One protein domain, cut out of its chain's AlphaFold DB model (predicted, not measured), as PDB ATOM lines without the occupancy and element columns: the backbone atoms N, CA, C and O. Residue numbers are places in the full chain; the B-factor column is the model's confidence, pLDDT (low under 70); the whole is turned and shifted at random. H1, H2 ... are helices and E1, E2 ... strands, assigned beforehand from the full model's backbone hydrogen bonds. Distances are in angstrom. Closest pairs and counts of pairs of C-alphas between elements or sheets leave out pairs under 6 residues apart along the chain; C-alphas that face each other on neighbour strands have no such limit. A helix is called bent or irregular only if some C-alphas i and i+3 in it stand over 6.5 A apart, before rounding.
ATOM      1  N   PRO A 350      28.795 -13.793 -51.018       72.00
ATOM      2  CA  PRO A 350      29.847 -13.199 -51.824       72.00
ATOM      3  C   PRO A 350      31.196 -13.857 -51.511       72.00
ATOM      4  O   PRO A 350      31.531 -14.103 -50.348       72.00
ATOM      5  N   THR A 351      31.981 -14.153 -52.544       70.44
ATOM      6  CA  THR A 351      33.329 -14.710 -52.364       70.44
ATOM      7  C   THR A 351      34.234 -13.705 -51.646       70.44
ATOM      8  O   THR A 351      33.996 -12.499 -51.678       70.44
ATOM      9  N   LEU A 352      35.330 -14.165 -51.032       65.25
ATOM     10  CA  LEU A 352      36.283 -13.248 -50.388       65.25
ATOM     11  C   LEU A 352      36.825 -12.202 -51.376       65.25
ATOM     12  O   LEU A 352      37.010 -11.049 -50.998       65.25
ATOM     13  N   SER A 353      37.053 -12.595 -52.630       62.78
ATOM     14  CA  SER A 353      37.440 -11.675 -53.699       62.78
ATOM     15  C   SER A 353      36.351 -10.628 -53.913       62.78
ATOM     16  O   SER A 353      36.620  -9.449 -53.748       62.78
ATOM     17  N   GLU A 354      35.112 -11.048 -54.174       70.25
ATOM     18  CA  GLU A 354      33.946 -10.166 -54.346       70.25
ATOM     19  C   GLU A 354      33.765  -9.185 -53.179       70.25
ATOM     20  O   GLU A 354      33.553  -7.994 -53.393       70.25
ATOM     21  N   MET A 355      33.922  -9.660 -51.945       75.69
ATOM     22  CA  MET A 355      33.878  -8.806 -50.766       75.69
ATOM     23  C   MET A 355      35.021  -7.789 -50.740       75.69
ATOM     24  O   MET A 355      34.789  -6.624 -50.444       75.69
ATOM     25  N   LEU A 356      36.261  -8.198 -51.018       70.88
ATOM     26  CA  LEU A 356      37.398  -7.272 -51.032       70.88
ATOM     27  C   LEU A 356      37.232  -6.208 -52.116       70.88
ATOM     28  O   LEU A 356      37.465  -5.037 -51.847       70.88
ATOM     29  N   LEU A 357      36.738  -6.603 -53.288       72.19
ATOM     30  CA  LEU A 357      36.415  -5.689 -54.378       72.19
ATOM     31  C   LEU A 357      35.401  -4.630 -53.920       72.19
ATOM     32  O   LEU A 357      35.646  -3.430 -54.032       72.19
ATOM     33  N   VAL A 358      34.279  -5.046 -53.326       81.75
ATOM     34  CA  VAL A 358      33.289  -4.083 -52.824       81.75
ATOM     35  C   VAL A 358      33.852  -3.250 -51.672       81.75
ATOM     36  O   VAL A 358      33.586  -2.055 -51.600       81.75
ATOM     37  N   ARG A 359      34.686  -3.826 -50.801       82.94
ATOM     38  CA  ARG A 359      35.360  -3.095 -49.719       82.94
ATOM     39  C   ARG A 359      36.237  -1.964 -50.260       82.94
ATOM     40  O   ARG A 359      36.160  -0.855 -49.738       82.94
ATOM     41  N   ASP A 360      37.023  -2.234 -51.297       78.31
ATOM     42  CA  ASP A 360      37.921  -1.257 -51.916       78.31
ATOM     43  C   ASP A 360      37.121  -0.173 -52.661       78.31
ATOM     44  O   ASP A 360      37.410   1.015 -52.518       78.31
ATOM     45  N   LEU A 361      36.040  -0.558 -53.354       82.19
ATOM     46  CA  LEU A 361      35.107   0.388 -53.976       82.19
ATOM     47  C   LEU A 361      34.472   1.333 -52.940       82.19
ATOM     48  O   LEU A 361      34.346   2.534 -53.165       82.19
ATOM     49  N   LEU A 362      34.079   0.813 -51.779       85.75
ATOM     50  CA  LEU A 362      33.509   1.631 -50.709       85.75
ATOM     51  C   LEU A 362      34.561   2.489 -50.005       85.75
ATOM     52  O   LEU A 362      34.266   3.627 -49.636       85.75
ATOM     53  N   ALA A 363      35.790   1.992 -49.860       80.06
ATOM     54  CA  ALA A 363      36.907   2.774 -49.341       80.06
ATOM     55  C   ALA A 363      37.237   3.965 -50.256       80.06
ATOM     56  O   ALA A 363      37.455   5.066 -49.753       80.06
ATOM     57  N   TYR A 364      37.177   3.774 -51.580       81.00
ATOM     58  CA  TYR A 364      37.292   4.853 -52.568       81.00
ATOM     59  C   TYR A 364      36.243   5.953 -52.335       81.00
ATOM     60  O   TYR A 364      36.549   7.142 -52.365       81.00
ATOM     61  N   HIS A 365      35.019   5.567 -51.969       83.88
ATOM     62  CA  HIS A 365      33.957   6.497 -51.567       83.88
ATOM     63  C   HIS A 365      34.004   6.904 -50.085       83.88
ATOM     64  O   HIS A 365      32.990   7.307 -49.512       83.88
ATOM     65  N   GLN A 366      35.188   6.829 -49.470       82.44
ATOM     66  CA  GLN A 366      35.494   7.279 -48.109       82.44
ATOM     67  C   GLN A 366      34.683   6.591 -46.998       82.44
ATOM     68  O   GLN A 366      34.563   7.118 -45.883       82.44
ATOM     69  N   VAL A 367      34.161   5.389 -47.254       85.06
ATOM     70  CA  VAL A 367      33.596   4.545 -46.201       85.06
ATOM     71  C   VAL A 367      34.754   4.007 -45.358       85.06
ATOM     72  O   VAL A 367      35.604   3.262 -45.840       85.06
ATOM     73  N   SER A 368      34.824   4.406 -44.086       82.31
ATOM     74  CA  SER A 368      35.919   3.987 -43.205       82.31
ATOM     75  C   SER A 368      35.859   2.488 -42.900       82.31
ATOM     76  O   SER A 368      34.788   1.883 -42.910       82.31
ATOM     77  N   SER A 369      36.992   1.890 -42.526       77.94
ATOM     78  CA  SER A 369      37.062   0.485 -42.086       77.94
ATOM     79  C   SER A 369      36.060   0.163 -40.971       77.94
ATOM     80  O   SER A 369      35.335  -0.822 -41.052       77.94
ATOM     81  N   SER A 370      35.939   1.050 -39.978       77.81
ATOM     82  CA  SER A 370      34.950   0.930 -38.897       77.81
ATOM     83  C   SER A 370      33.499   0.976 -39.391       77.81
ATOM     84  O   SER A 370      32.617   0.402 -38.756       77.81
ATOM     85  N   GLY A 371      33.251   1.713 -40.475       82.06
ATOM     86  CA  GLY A 371      31.950   1.827 -41.118       82.06
ATOM     87  C   GLY A 371      31.616   0.591 -41.950       82.06
ATOM     88  O   GLY A 371      30.474   0.146 -41.934       82.06
ATOM     89  N   LEU A 372      32.617  -0.008 -42.602       82.75
ATOM     90  CA  LEU A 372      32.500  -1.281 -43.319       82.75
ATOM     91  C   LEU A 372      32.190  -2.442 -42.368       82.75
ATOM     92  O   LEU A 372      31.280  -3.221 -42.627       82.75
ATOM     93  N   ASP A 373      32.876  -2.516 -41.225       77.88
ATOM     94  CA  ASP A 373      32.676  -3.587 -40.236       77.88
ATOM     95  C   ASP A 373      31.272  -3.572 -39.601       77.88
ATOM     96  O   ASP A 373      30.821  -4.572 -39.030       77.88
ATOM     97  N   LYS A 374      30.591  -2.425 -39.668       82.00
ATOM     98  CA  LYS A 374      29.237  -2.201 -39.148       82.00
ATOM     99  C   LYS A 374      28.166  -2.150 -40.226       82.00
ATOM    100  O   LYS A 374      26.995  -2.063 -39.871       82.00
ATOM    101  N   LEU A 375      28.561  -2.172 -41.497       85.31
ATOM    102  CA  LEU A 375      27.640  -2.065 -42.614       85.31
ATOM    103  C   LEU A 375      26.644  -3.218 -42.550       85.31
ATOM    104  O   LEU A 375      27.053  -4.360 -42.358       85.31
ATOM    105  N   LYS A 376      25.359  -2.935 -42.703       87.69
ATOM    106  CA  LYS A 376      24.302  -3.941 -42.767       87.69
ATOM    107  C   LYS A 376      23.664  -3.958 -44.146       87.69
ATOM    108  O   LYS A 376      23.827  -3.042 -44.944       87.69
ATOM    109  N   LEU A 377      22.859  -4.981 -44.405       87.56
ATOM    110  CA  LEU A 377      22.094  -5.077 -45.646       87.56
ATOM    111  C   LEU A 377      21.149  -3.879 -45.851       87.56
ATOM    112  O   LEU A 377      21.053  -3.337 -46.950       87.56
ATOM    113  N   GLU A 378      20.518  -3.418 -44.767       89.62
ATOM    114  CA  GLU A 378      19.625  -2.248 -44.740       89.62
ATOM    115  C   GLU A 378      20.326  -0.918 -45.068       89.62
ATOM    116  O   GLU A 378      19.671   0.061 -45.439       89.62
ATOM    117  N   ASP A 379      21.656  -0.874 -44.975       93.06
ATOM    118  CA  ASP A 379      22.430   0.321 -45.285       93.06
ATOM    119  C   ASP A 379      22.604   0.544 -46.795       93.06
ATOM    120  O   ASP A 379      22.895   1.668 -47.210       93.06
ATOM    121  N   PHE A 380      22.368  -0.481 -47.624       93.19
ATOM    122  CA  PHE A 380      22.318  -0.367 -49.083       93.19
ATOM    123  C   PHE A 380      20.933   0.128 -49.521       93.19
ATOM    124  O   PHE A 380      20.014  -0.646 -49.819       93.19
ATOM    125  N   LYS A 381      20.764   1.447 -49.574       93.69
ATOM    126  CA  LYS A 381      19.504   2.077 -49.962       93.69
ATOM    127  C   LYS A 381      19.409   2.179 -51.475       93.69
ATOM    128  O   LYS A 381      20.134   2.948 -52.095       93.69
ATOM    129  N   ILE A 382      18.490   1.418 -52.054       89.62
ATOM    130  CA  ILE A 382      18.081   1.592 -53.449       89.62
ATOM    131  C   ILE A 382      16.939   2.611 -53.456       89.62
ATOM    132  O   ILE A 382      16.059   2.554 -52.595       89.62
ATOM    133  N   SER A 383      16.975   3.574 -54.375       90.94
ATOM    134  CA  SER A 383      15.898   4.551 -54.544       90.94
ATOM    135  C   SER A 383      14.576   3.853 -54.875       90.94
ATOM    136  O   SER A 383      14.562   2.776 -55.464       90.94
ATOM    137  N   ASN A 384      13.444   4.472 -54.530       89.12
ATOM    138  CA  ASN A 384      12.119   3.863 -54.729       89.12
ATOM    139  C   ASN A 384      11.830   3.494 -56.197       89.12
ATOM    140  O   ASN A 384      11.068   2.573 -56.464       89.12
ATOM    141  N   ASP A 385      12.439   4.202 -57.149       88.38
ATOM    142  CA  ASP A 385      12.324   3.935 -58.585       88.38
ATOM    143  C   ASP A 385      13.318   2.876 -59.101       88.38
ATOM    144  O   ASP A 385      13.336   2.574 -60.296       88.38
ATOM    145  N   GLY A 386      14.166   2.324 -58.227       90.31
ATOM    146  CA  GLY A 386      15.200   1.353 -58.577       90.31
ATOM    147  C   GLY A 386      16.305   1.915 -59.474       90.31
ATOM    148  O   GLY A 386      17.026   1.143 -60.107       90.31
ATOM    149  N   LYS A 387      16.417   3.246 -59.598       93.69
ATOM    150  CA  LYS A 387      17.360   3.907 -60.514       93.69
ATOM    151  C   LYS A 387      18.624   4.416 -59.847       93.69
ATOM    152  O   LYS A 387      19.473   4.958 -60.548       93.69
ATOM    153  N   ALA A 388      18.770   4.285 -58.538       94.19
ATOM    154  CA  ALA A 388      19.993   4.666 -57.863       94.19
ATOM    155  C   ALA A 388      20.241   3.847 -56.599       94.19
ATOM    156  O   ALA A 388      19.306   3.317 -56.002       94.19
ATOM    157  N   ILE A 389      21.504   3.758 -56.190       94.88
ATOM    158  CA  ILE A 389      21.919   3.135 -54.937       94.88
ATOM    159  C   ILE A 389      22.813   4.089 -54.147       94.88
ATOM    160  O   ILE A 389      23.649   4.798 -54.706       94.88
ATOM    161  N   GLN A 390      22.610   4.121 -52.837       95.69
ATOM    162  CA  GLN A 390      23.390   4.899 -51.890       95.69
ATOM    163  C   GLN A 390      23.647   4.058 -50.645       95.69
ATOM    164  O   GLN A 390      22.778   3.307 -50.203       95.69
ATOM    165  N   ILE A 391      24.831   4.201 -50.062       94.50
ATOM    166  CA  ILE A 391      25.225   3.430 -48.890       94.50
ATOM    167  C   ILE A 391      25.307   4.345 -47.681       94.50
ATOM    168  O   ILE A 391      25.965   5.384 -47.705       94.50
ATOM    169  N   LYS A 392      24.609   3.943 -46.621       93.56
ATOM    170  CA  LYS A 392      24.656   4.569 -45.304       93.56
ATOM    171  C   LYS A 392      25.789   3.934 -44.492       93.56
ATOM    172  O   LYS A 392      25.910   2.722 -44.435       93.56
ATOM    173  N   SER A 393      26.628   4.727 -43.839       90.25
ATOM    174  CA  SER A 393      27.702   4.206 -42.991       90.25
ATOM    175  C   SER A 393      27.828   4.997 -41.695       90.25
ATOM    176  O   SER A 393      27.710   6.221 -41.681       90.25
ATOM    177  N   GLU A 394      28.068   4.302 -40.583       85.38
ATOM    178  CA  GLU A 394      28.343   4.934 -39.293       85.38
ATOM    179  C   GLU A 394      29.845   5.191 -39.123       85.38
ATOM    180  O   GLU A 394      30.645   4.259 -39.002       85.38
ATOM    181  N   LYS A 395      30.231   6.465 -39.018       80.81
ATOM    182  CA  LYS A 395      31.594   6.872 -38.669       80.81
ATOM    183  C   LYS A 395      31.656   7.208 -37.179       80.81
ATOM    184  O   LYS A 395      30.979   8.123 -36.712       80.81
ATOM    185  N   ILE A 396      32.480   6.468 -36.436       73.69
ATOM    186  CA  ILE A 396      32.839   6.822 -35.056       73.69
ATOM    187  C   ILE A 396      34.035   7.769 -35.137       73.69
ATOM    188  O   ILE A 396      35.043   7.420 -35.753       73.69
ATOM    189  N   ARG A 397      33.937   8.958 -34.538       68.06
ATOM    190  CA  ARG A 397      35.102   9.820 -34.316       68.06
ATOM    191  C   ARG A 397      35.624   9.577 -32.906       68.06
ATOM    192  O   ARG A 397      34.860   9.574 -31.951       68.06
ATOM    193  N   THR A 398      36.921   9.345 -32.784       56.22
ATOM    194  CA  THR A 398      37.603   9.262 -31.493       56.22
ATOM    195  C   THR A 398      37.491  10.616 -30.791       56.22
ATOM    196  O   THR A 398      37.993  11.605 -31.315       56.22
ATOM    197  N   GLY A 399      36.830  10.659 -29.631       63.94
ATOM    198  CA  GLY A 399      36.722  11.856 -28.786       63.94
ATOM    199  C   GLY A 399      35.326  12.478 -28.689       63.94
ATOM    200  O   GLY A 399      35.093  13.219 -27.744       63.94
ATOM    201  N   ASP A 400      34.400  12.125 -29.584       51.25
ATOM    202  CA  ASP A 400      32.982  12.478 -29.470       51.25
ATOM    203  C   ASP A 400      32.173  11.198 -29.231       51.25
ATOM    204  O   ASP A 400      32.233  10.263 -30.030       51.25
ATOM    205  N   ASP A 401      31.335  11.168 -28.192       59.97
ATOM    206  CA  ASP A 401      30.369  10.077 -27.964       59.97
ATOM    207  C   ASP A 401      29.291   9.994 -29.078       59.97
ATOM    208  O   ASP A 401      28.429   9.111 -29.091       59.97
ATOM    209  N   GLY A 402      29.334  10.915 -30.048       66.44
ATOM    210  CA  GLY A 402      28.408  11.021 -31.166       66.44
ATOM    211  C   GLY A 402      28.721  10.062 -32.318       66.44
ATOM    212  O   GLY A 402      29.754  10.146 -32.984       66.44
ATOM    213  N   LYS A 403      27.759   9.192 -32.640       78.31
ATOM    214  CA  LYS A 403      27.737   8.462 -33.916       78.31
ATOM    215  C   LYS A 403      27.373   9.433 -35.041       78.31
ATOM    216  O   LYS A 403      26.269   9.973 -35.040       78.31
ATOM    217  N   ARG A 404      28.251   9.620 -36.034       81.19
ATOM    218  CA  ARG A 404      27.915  10.378 -37.250       81.19
ATOM    219  C   ARG A 404      27.545   9.421 -38.375       81.19
ATOM    220  O   ARG A 404      28.328   8.543 -38.730       81.19
ATOM    221  N   ILE A 405      26.367   9.613 -38.956       85.94
ATOM    222  CA  ILE A 405      25.943   8.899 -40.162       85.94
ATOM    223  C   ILE A 405      26.510   9.642 -41.378       85.94
ATOM    224  O   ILE A 405      26.365  10.858 -41.493       85.94
ATOM    225  N   VAL A 406      27.172   8.910 -42.266       86.62
ATOM    226  CA  VAL A 406      27.726   9.388 -43.537       86.62
ATOM    227  C   VAL A 406      27.057   8.611 -44.665       86.62
ATOM    228  O   VAL A 406      26.767   7.426 -44.511       86.62
ATOM    229  N   TYR A 407      26.807   9.269 -45.790       90.88
ATOM    230  CA  TYR A 407      26.257   8.635 -46.982       90.88
ATOM    231  C   TYR A 407      27.260   8.734 -48.127       90.88
ATOM    232  O   TYR A 407      27.902   9.772 -48.290       90.88
ATOM    233  N   THR A 408      27.385   7.674 -48.925       90.69
ATOM    234  CA  THR A 408      28.120   7.743 -50.197       90.69
ATOM    235  C   THR A 408      27.398   8.667 -51.186       90.69
ATOM    236  O   THR A 408      26.220   8.995 -50.984       90.69
ATOM    237  N   PRO A 409      28.045   9.060 -52.297       90.88
ATOM    238  CA  PRO A 409      27.333   9.610 -53.443       90.88
ATOM    239  C   PRO A 409      26.204   8.680 -53.906       90.88
ATOM    240  O   PRO A 409      26.228   7.469 -53.666       90.88
ATOM    241  N   LEU A 410      25.200   9.267 -54.552       93.69
ATOM    242  CA  LEU A 410      24.084   8.532 -55.131       93.69
ATOM    243  C   LEU A 410      24.499   7.997 -56.510       93.69
ATOM    244  O   LEU A 410      24.630   8.767 -57.463       93.69
ATOM    245  N   PHE A 411      24.711   6.687 -56.620       93.44
ATOM    246  CA  PHE A 411      25.132   6.036 -57.861       93.44
ATOM    247  C   PHE A 411      23.914   5.721 -58.717       93.44
ATOM    248  O   PHE A 411      23.018   5.012 -58.265       93.44
ATOM    249  N   LYS A 412      23.851   6.258 -59.937       93.50
ATOM    250  CA  LYS A 412      22.696   6.093 -60.832       93.50
ATOM    251  C   LYS A 412      22.797   4.802 -61.645       93.50
ATOM    252  O   LYS A 412      23.883   4.369 -62.012       93.50
ATOM    253  N   LYS A 413      21.649   4.227 -61.991       91.06
ATOM    254  CA  LYS A 413      21.515   3.054 -62.857       91.06
ATOM    255  C   LYS A 413      22.220   3.296 -64.189       91.06
ATOM    256  O   LYS A 413      21.969   4.306 -64.842       91.06
ATOM    257  N   GLY A 414      23.090   2.359 -64.558       82.06
ATOM    258  CA  GLY A 414      24.007   2.472 -65.694       82.06
ATOM    259  C   GLY A 414      25.432   2.886 -65.309       82.06
ATOM    260  O   GLY A 414      26.325   2.765 -66.140       82.06
ATOM    261  N   SER A 415      25.675   3.333 -64.069       86.25
ATOM    262  CA  SER A 415      27.038   3.458 -63.541       86.25
ATOM    263  C   SER A 415      27.569   2.098 -63.080       86.25
ATOM    264  O   SER A 415      26.803   1.225 -62.661       86.25
ATOM    265  N   ILE A 416      28.891   1.924 -63.127       80.00
ATOM    266  CA  ILE A 416      29.544   0.673 -62.719       80.00
ATOM    267  C   ILE A 416      29.338   0.421 -61.219       80.00
ATOM    268  O   ILE A 416      29.085  -0.706 -60.802       80.00
ATOM    269  N   GLU A 417      29.384   1.476 -60.408       87.38
ATOM    270  CA  GLU A 417      29.128   1.406 -58.969       87.38
ATOM    271  C   GLU A 417      27.705   0.939 -58.687       87.38
ATOM    272  O   GLU A 417      27.507   0.094 -57.818       87.38
ATOM    273  N   PHE A 418      26.721   1.442 -59.440       91.44
ATOM    274  CA  PHE A 418      25.352   0.965 -59.314       91.44
ATOM    275  C   PHE A 418      25.264  -0.525 -59.635       91.44
ATOM    276  O   PHE A 418      24.750  -1.263 -58.802       91.44
ATOM    277  N   GLU A 419      25.788  -0.970 -60.784       84.94
ATOM    278  CA  GLU A 419      25.721  -2.381 -61.196       84.94
ATOM    279  C   GLU A 419      26.369  -3.315 -60.163       84.94
ATOM    280  O   GLU A 419      25.771  -4.320 -59.777       84.94
ATOM    281  N   ILE A 420      27.565  -2.970 -59.675       83.69
ATOM    282  CA  ILE A 420      28.292  -3.780 -58.689       83.69
ATOM    283  C   ILE A 420      27.549  -3.796 -57.352       83.69
ATOM    284  O   ILE A 420      27.317  -4.865 -56.789       83.69
ATOM    285  N   LEU A 421      27.168  -2.630 -56.822       90.00
ATOM    286  CA  LEU A 421      26.582  -2.533 -55.485       90.00
ATOM    287  C   LEU A 421      25.145  -3.066 -55.439       90.00
ATOM    288  O   LEU A 421      24.767  -3.669 -54.434       90.00
ATOM    289  N   SER A 422      24.348  -2.884 -56.501       88.62
ATOM    290  CA  SER A 422      22.995  -3.449 -56.576       88.62
ATOM    291  C   SER A 422      23.034  -4.969 -56.611       88.62
ATOM    292  O   SER A 422      22.250  -5.625 -55.933       88.62
ATOM    293  N   GLU A 423      23.979  -5.528 -57.364       83.88
ATOM    294  CA  GLU A 423      24.126  -6.972 -57.480       83.88
ATOM    295  C   GLU A 423      24.742  -7.572 -56.207       83.88
ATOM    296  O   GLU A 423      24.310  -8.626 -55.748       83.88
ATOM    297  N   TYR A 424      25.708  -6.886 -55.581       86.62
ATOM    298  CA  TYR A 424      26.255  -7.286 -54.279       86.62
ATOM    299  C   TYR A 424      25.153  -7.353 -53.228       86.62
ATOM    300  O   TYR A 424      25.032  -8.345 -52.510       86.62
ATOM    301  N   LYS A 425      24.298  -6.327 -53.191       89.44
ATOM    302  CA  LYS A 425      23.122  -6.306 -52.328       89.44
ATOM    303  C   LYS A 425      22.177  -7.470 -52.630       89.44
ATOM    304  O   LYS A 425      21.759  -8.134 -51.691       89.44
ATOM    305  N   PHE A 426      21.885  -7.743 -53.902       86.25
ATOM    306  CA  PHE A 426      21.017  -8.852 -54.301       86.25
ATOM    307  C   PHE A 426      21.538 -10.209 -53.800       86.25
ATOM    308  O   PHE A 426      20.782 -10.972 -53.207       86.25
ATOM    309  N   ILE A 427      22.839 -10.490 -53.944       79.50
ATOM    310  CA  ILE A 427      23.443 -11.729 -53.416       79.50
ATOM    311  C   ILE A 427      23.319 -11.793 -51.896       79.50
ATOM    312  O   ILE A 427      22.995 -12.843 -51.343       79.50
ATOM    313  N   LEU A 428      23.592 -10.682 -51.205       82.31
ATOM    314  CA  LEU A 428      23.448 -10.625 -49.753       82.31
ATOM    315  C   LEU A 428      21.990 -10.851 -49.326       82.31
ATOM    316  O   LEU A 428      21.758 -11.563 -48.355       82.31
ATOM    317  N   GLU A 429      21.014 -10.293 -50.048       84.88
ATOM    318  CA  GLU A 429      19.580 -10.523 -49.833       84.88
ATOM    319  C   GLU A 429      19.200 -11.985 -50.088       84.88
ATOM    320  O   GLU A 429      18.464 -12.568 -49.292       84.88
ATOM    321  N   GLU A 430      19.724 -12.613 -51.140       79.38
ATOM    322  CA  GLU A 430      19.473 -14.022 -51.446       79.38
ATOM    323  C   GLU A 430      20.068 -14.937 -50.363       79.38
ATOM    324  O   GLU A 430      19.387 -15.829 -49.847       79.38
ATOM    325  N   ALA A 431      21.314 -14.678 -49.959       73.62
ATOM    326  CA  ALA A 431      21.984 -15.396 -48.882       73.62
ATOM    327  C   ALA A 431      21.268 -15.189 -47.538       73.62
ATOM    328  O   ALA A 431      21.080 -16.144 -46.787       73.62
ATOM    329  N   TYR A 432      20.817 -13.971 -47.236       79.12
ATOM    330  CA  TYR A 432      20.061 -13.677 -46.019       79.12
ATOM    331  C   TYR A 432      18.655 -14.287 -46.048       79.12
ATOM    332  O   TYR A 432      18.201 -14.825 -45.049       79.12
ATOM    333  N   THR A 433      17.971 -14.308 -47.188       79.94
ATOM    334  CA  THR A 433      16.660 -14.969 -47.306       79.94
ATOM    335  C   THR A 433      16.793 -16.476 -47.088       79.94
ATOM    336  O   THR A 433      15.969 -17.084 -46.406       79.94
ATOM    337  N   LYS A 434      17.857 -17.085 -47.626       71.38
ATOM    338  CA  LYS A 434      18.118 -18.526 -47.494       71.38
ATOM    339  C   LYS A 434      18.660 -18.920 -46.113       71.38
ATOM    340  O   LYS A 434      18.350 -20.010 -45.641       71.38
ATOM    341  N   TYR A 435      19.444 -18.059 -45.456       69.75
ATOM    342  CA  TYR A 435      20.219 -18.422 -44.257       69.75
ATOM    343  C   TYR A 435      20.110 -17.427 -43.088       69.75
ATOM    344  O   TYR A 435      20.816 -17.573 -42.094       69.75
ATOM    345  N   GLY A 436      19.243 -16.420 -43.166       69.62
ATOM    346  CA  GLY A 436      19.199 -15.270 -42.252       69.62
ATOM    347  C   GLY A 436      19.079 -15.646 -40.780       69.62
ATOM    348  O   GLY A 436      19.806 -15.095 -39.959       69.62
ATOM    349  N   LYS A 437      18.287 -16.679 -40.454       66.94
ATOM    350  CA  LYS A 437      18.191 -17.215 -39.083       66.94
ATOM    351  C   LYS A 437      19.547 -17.669 -38.529       66.94
ATOM    352  O   LYS A 437      19.891 -17.334 -37.403       66.94
ATOM    353  N   LEU A 438      20.357 -18.364 -39.333       61.88
ATOM    354  CA  LEU A 438      21.703 -18.797 -38.931       61.88
ATOM    355  C   LEU A 438      22.644 -17.606 -38.714       61.88
ATOM    356  O   LEU A 438      23.522 -17.667 -37.854       61.88
ATOM    357  N   PHE A 439      22.490 -16.531 -39.482       64.75
ATOM    358  CA  PHE A 439      23.321 -15.338 -39.334       64.75
ATOM    359  C   PHE A 439      22.946 -14.507 -38.106       64.75
ATOM    360  O   PHE A 439      23.840 -14.078 -37.371       64.75
ATOM    361  N   GLU A 440      21.647 -14.339 -37.854       67.75
ATOM    362  CA  GLU A 440      21.115 -13.670 -36.664       67.75
ATOM    363  C   GLU A 440      21.534 -14.394 -35.382       67.75
ATOM    364  O   GLU A 440      22.083 -13.772 -34.473       67.75
ATOM    365  N   GLU A 441      21.383 -15.722 -35.344       66.50
ATOM    366  CA  GLU A 441      21.758 -16.550 -34.192       66.50
ATOM    367  C   GLU A 441      23.258 -16.493 -33.860       66.50
ATOM    368  O   GLU A 441      23.642 -16.676 -32.705       66.50
ATOM    369  N   ASN A 442      24.116 -16.229 -34.852       57.91
ATOM    370  CA  ASN A 442      25.570 -16.182 -34.679       57.91
ATOM    371  C   ASN A 442      26.145 -14.757 -34.656       57.91
ATOM    372  O   ASN A 442      27.366 -14.598 -34.615       57.91
ATOM    373  N   SER A 443      25.299 -13.715 -34.677       60.91
ATOM    374  CA  SER A 443      25.731 -12.304 -34.724       60.91
ATOM    375  C   SER A 443      26.743 -12.010 -35.845       60.91
ATOM    376  O   SER A 443      27.642 -11.176 -35.700       60.91
ATOM    377  N   LEU A 444      26.631 -12.726 -36.964       60.84
ATOM    378  CA  LEU A 444      27.548 -12.604 -38.089       60.84
ATOM    379  C   LEU A 444      27.092 -11.451 -38.984       60.84
ATOM    380  O   LEU A 444      25.984 -11.467 -39.514       60.84
ATOM    381  N   ASN A 445      27.959 -10.456 -39.176       65.38
ATOM    382  CA  ASN A 445      27.699  -9.411 -40.158       65.38
ATOM    383  C   ASN A 445      27.832 -10.005 -41.571       65.38
ATOM    384  O   ASN A 445      28.930 -10.384 -41.968       65.38
ATOM    385  N   LEU A 446      26.722 -10.094 -42.312       59.16
ATOM    386  CA  LEU A 446      26.688 -10.611 -43.686       59.16
ATOM    387  C   LEU A 446      27.452  -9.731 -44.668       59.16
ATOM    388  O   LEU A 446      28.071 -10.250 -45.591       59.16
ATOM    389  N   ALA A 447      27.351  -8.408 -44.499       60.75
ATOM    390  CA  ALA A 447      27.863  -7.470 -45.488       60.75
ATOM    391  C   ALA A 447      29.387  -7.544 -45.545       60.75
ATOM    392  O   ALA A 447      29.953  -7.533 -46.632       60.75
ATOM    393  N   PHE A 448      30.028  -7.678 -44.380       64.25
ATOM    394  CA  PHE A 448      31.451  -7.961 -44.231       64.25
ATOM    395  C   PHE A 448      31.695  -8.751 -42.935       64.25
ATOM    396  O   PHE A 448      31.827  -8.134 -41.873       64.25
ATOM    397  N   PRO A 449      31.764 -10.100 -42.959       58.28
ATOM    398  CA  PRO A 449      32.140 -10.873 -41.783       58.28
ATOM    399  C   PRO A 449      33.444 -10.347 -41.184       58.28
ATOM    400  O   PRO A 449      34.445 -10.170 -41.885       58.28
ATOM    401  N   LYS A 450      33.437 -10.104 -39.867       51.22
ATOM    402  CA  LYS A 450      34.635  -9.689 -39.131       51.22
ATOM    403  C   LYS A 450      35.707 -10.754 -39.307       51.22
ATOM    404  O   LYS A 450      35.624 -11.844 -38.740       51.22
ATOM    405  N   ILE A 451      36.745 -10.427 -40.069       47.03
ATOM    406  CA  ILE A 451      37.944 -11.254 -40.139       47.03
ATOM    407  C   ILE A 451      38.671 -11.051 -38.810       47.03
ATOM    408  O   ILE A 451      39.446 -10.114 -38.645       47.03
TER     409      ILE A 451
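Overview. This is residues 350 to 451 of the 798 residues of an uncharacterized protein of Thiomicrospira sp (UniProt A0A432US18). A small three-stranded antiparallel sheet has the long helix H3 across one face, over E1 and E2; from there H3 runs on past the sheet to a kink of 84 degrees near residue 435, and H1 packs on its side. The hairpin of E2 and E3 reaches away from H3, and residues 397 to 402 at its tip stick out, while residues 442 to 451 fold back after H3. The printed part has 102 residues with three named helices and three named strands, along the chain H1 H2 E1 E2 E3 H3, the sheet's order being E1, E2, E3. The class is mixed, helices and strands; the whole is compact, with a radius of gyration of the C-alphas of 13.7 A and spans of 39 by 33 by 27 A.

Arrangement. Begin with H1, residues 352 to 364, which is not on the sheet. After a tight link, H2, residues 369 to 372, is close to H1 but not clearly touching, the closest C-alphas being those of Arg 359 and Leu 372, 7.2 A apart. Next look at E1, residues 380 to 382, E2, residues 388 to 396, and E3, residues 403 to 407: a meander, each strand the antiparallel neighbour of the one before. In the hairpin of E1 and E2, N 381 and O 390 are within hydrogen-bond range at 2.8 A; in the hairpin of E2 and E3, so are N 393 and O 406, at 2.8 A. The pairing is staggered: E2 pairs with E1 over residues 389 to 391 and with E3 over residues 392 to 396. H2 is on the sheet, over none of its strands, and its height of 4.0 A is only just above the sheet's level. H3, residues 416 to 441, lies on the same face at a height over the sheet of 9.6 A, over E1 and E2, in two layers, helix on one face of a sheet. It runs only just slantwise to the strands, at 57 degrees to E1 on the local plane. Its closest C-alphas to E2 are those of Phe 418 and Ile 389, 6.0 A apart. H1 touches H3 with residues 358 to 361 alone, the closest C-alphas being those of Val 358 and Leu 421, 7.4 A apart, at a steep tilt of 56 degrees, opposite ways. Every O i to N i+4 pair is within hydrogen-bond range in H1, 20 of 22 are in H3, and H2 is too short for such a pair.

Along the chain. Find C-alpha 352 at (36.283, -13.248, -50.388); from there H1 runs 18.3 A to C-alpha 364. E2 begins at C-alpha 388, (19.993, 4.666, -57.863), and is 26.3 A long; E3 is 13.2 A. H3 spans 34.2 A to C-alpha 441 at (21.758, -16.550, -34.192), and is irregular: C-alphas 434 and 437 are 8.5 A apart.

Size, cuts and confidence. Look for the two C-alphas farthest apart at Gly 399 and Lys 434, 40.2 A. The printed part has no cut, and none of its links is long. The mean pLDDT of the printed part is 79.1; confidence is under 70 in residues 352 to 353, 397 to 402 and 435 to 451.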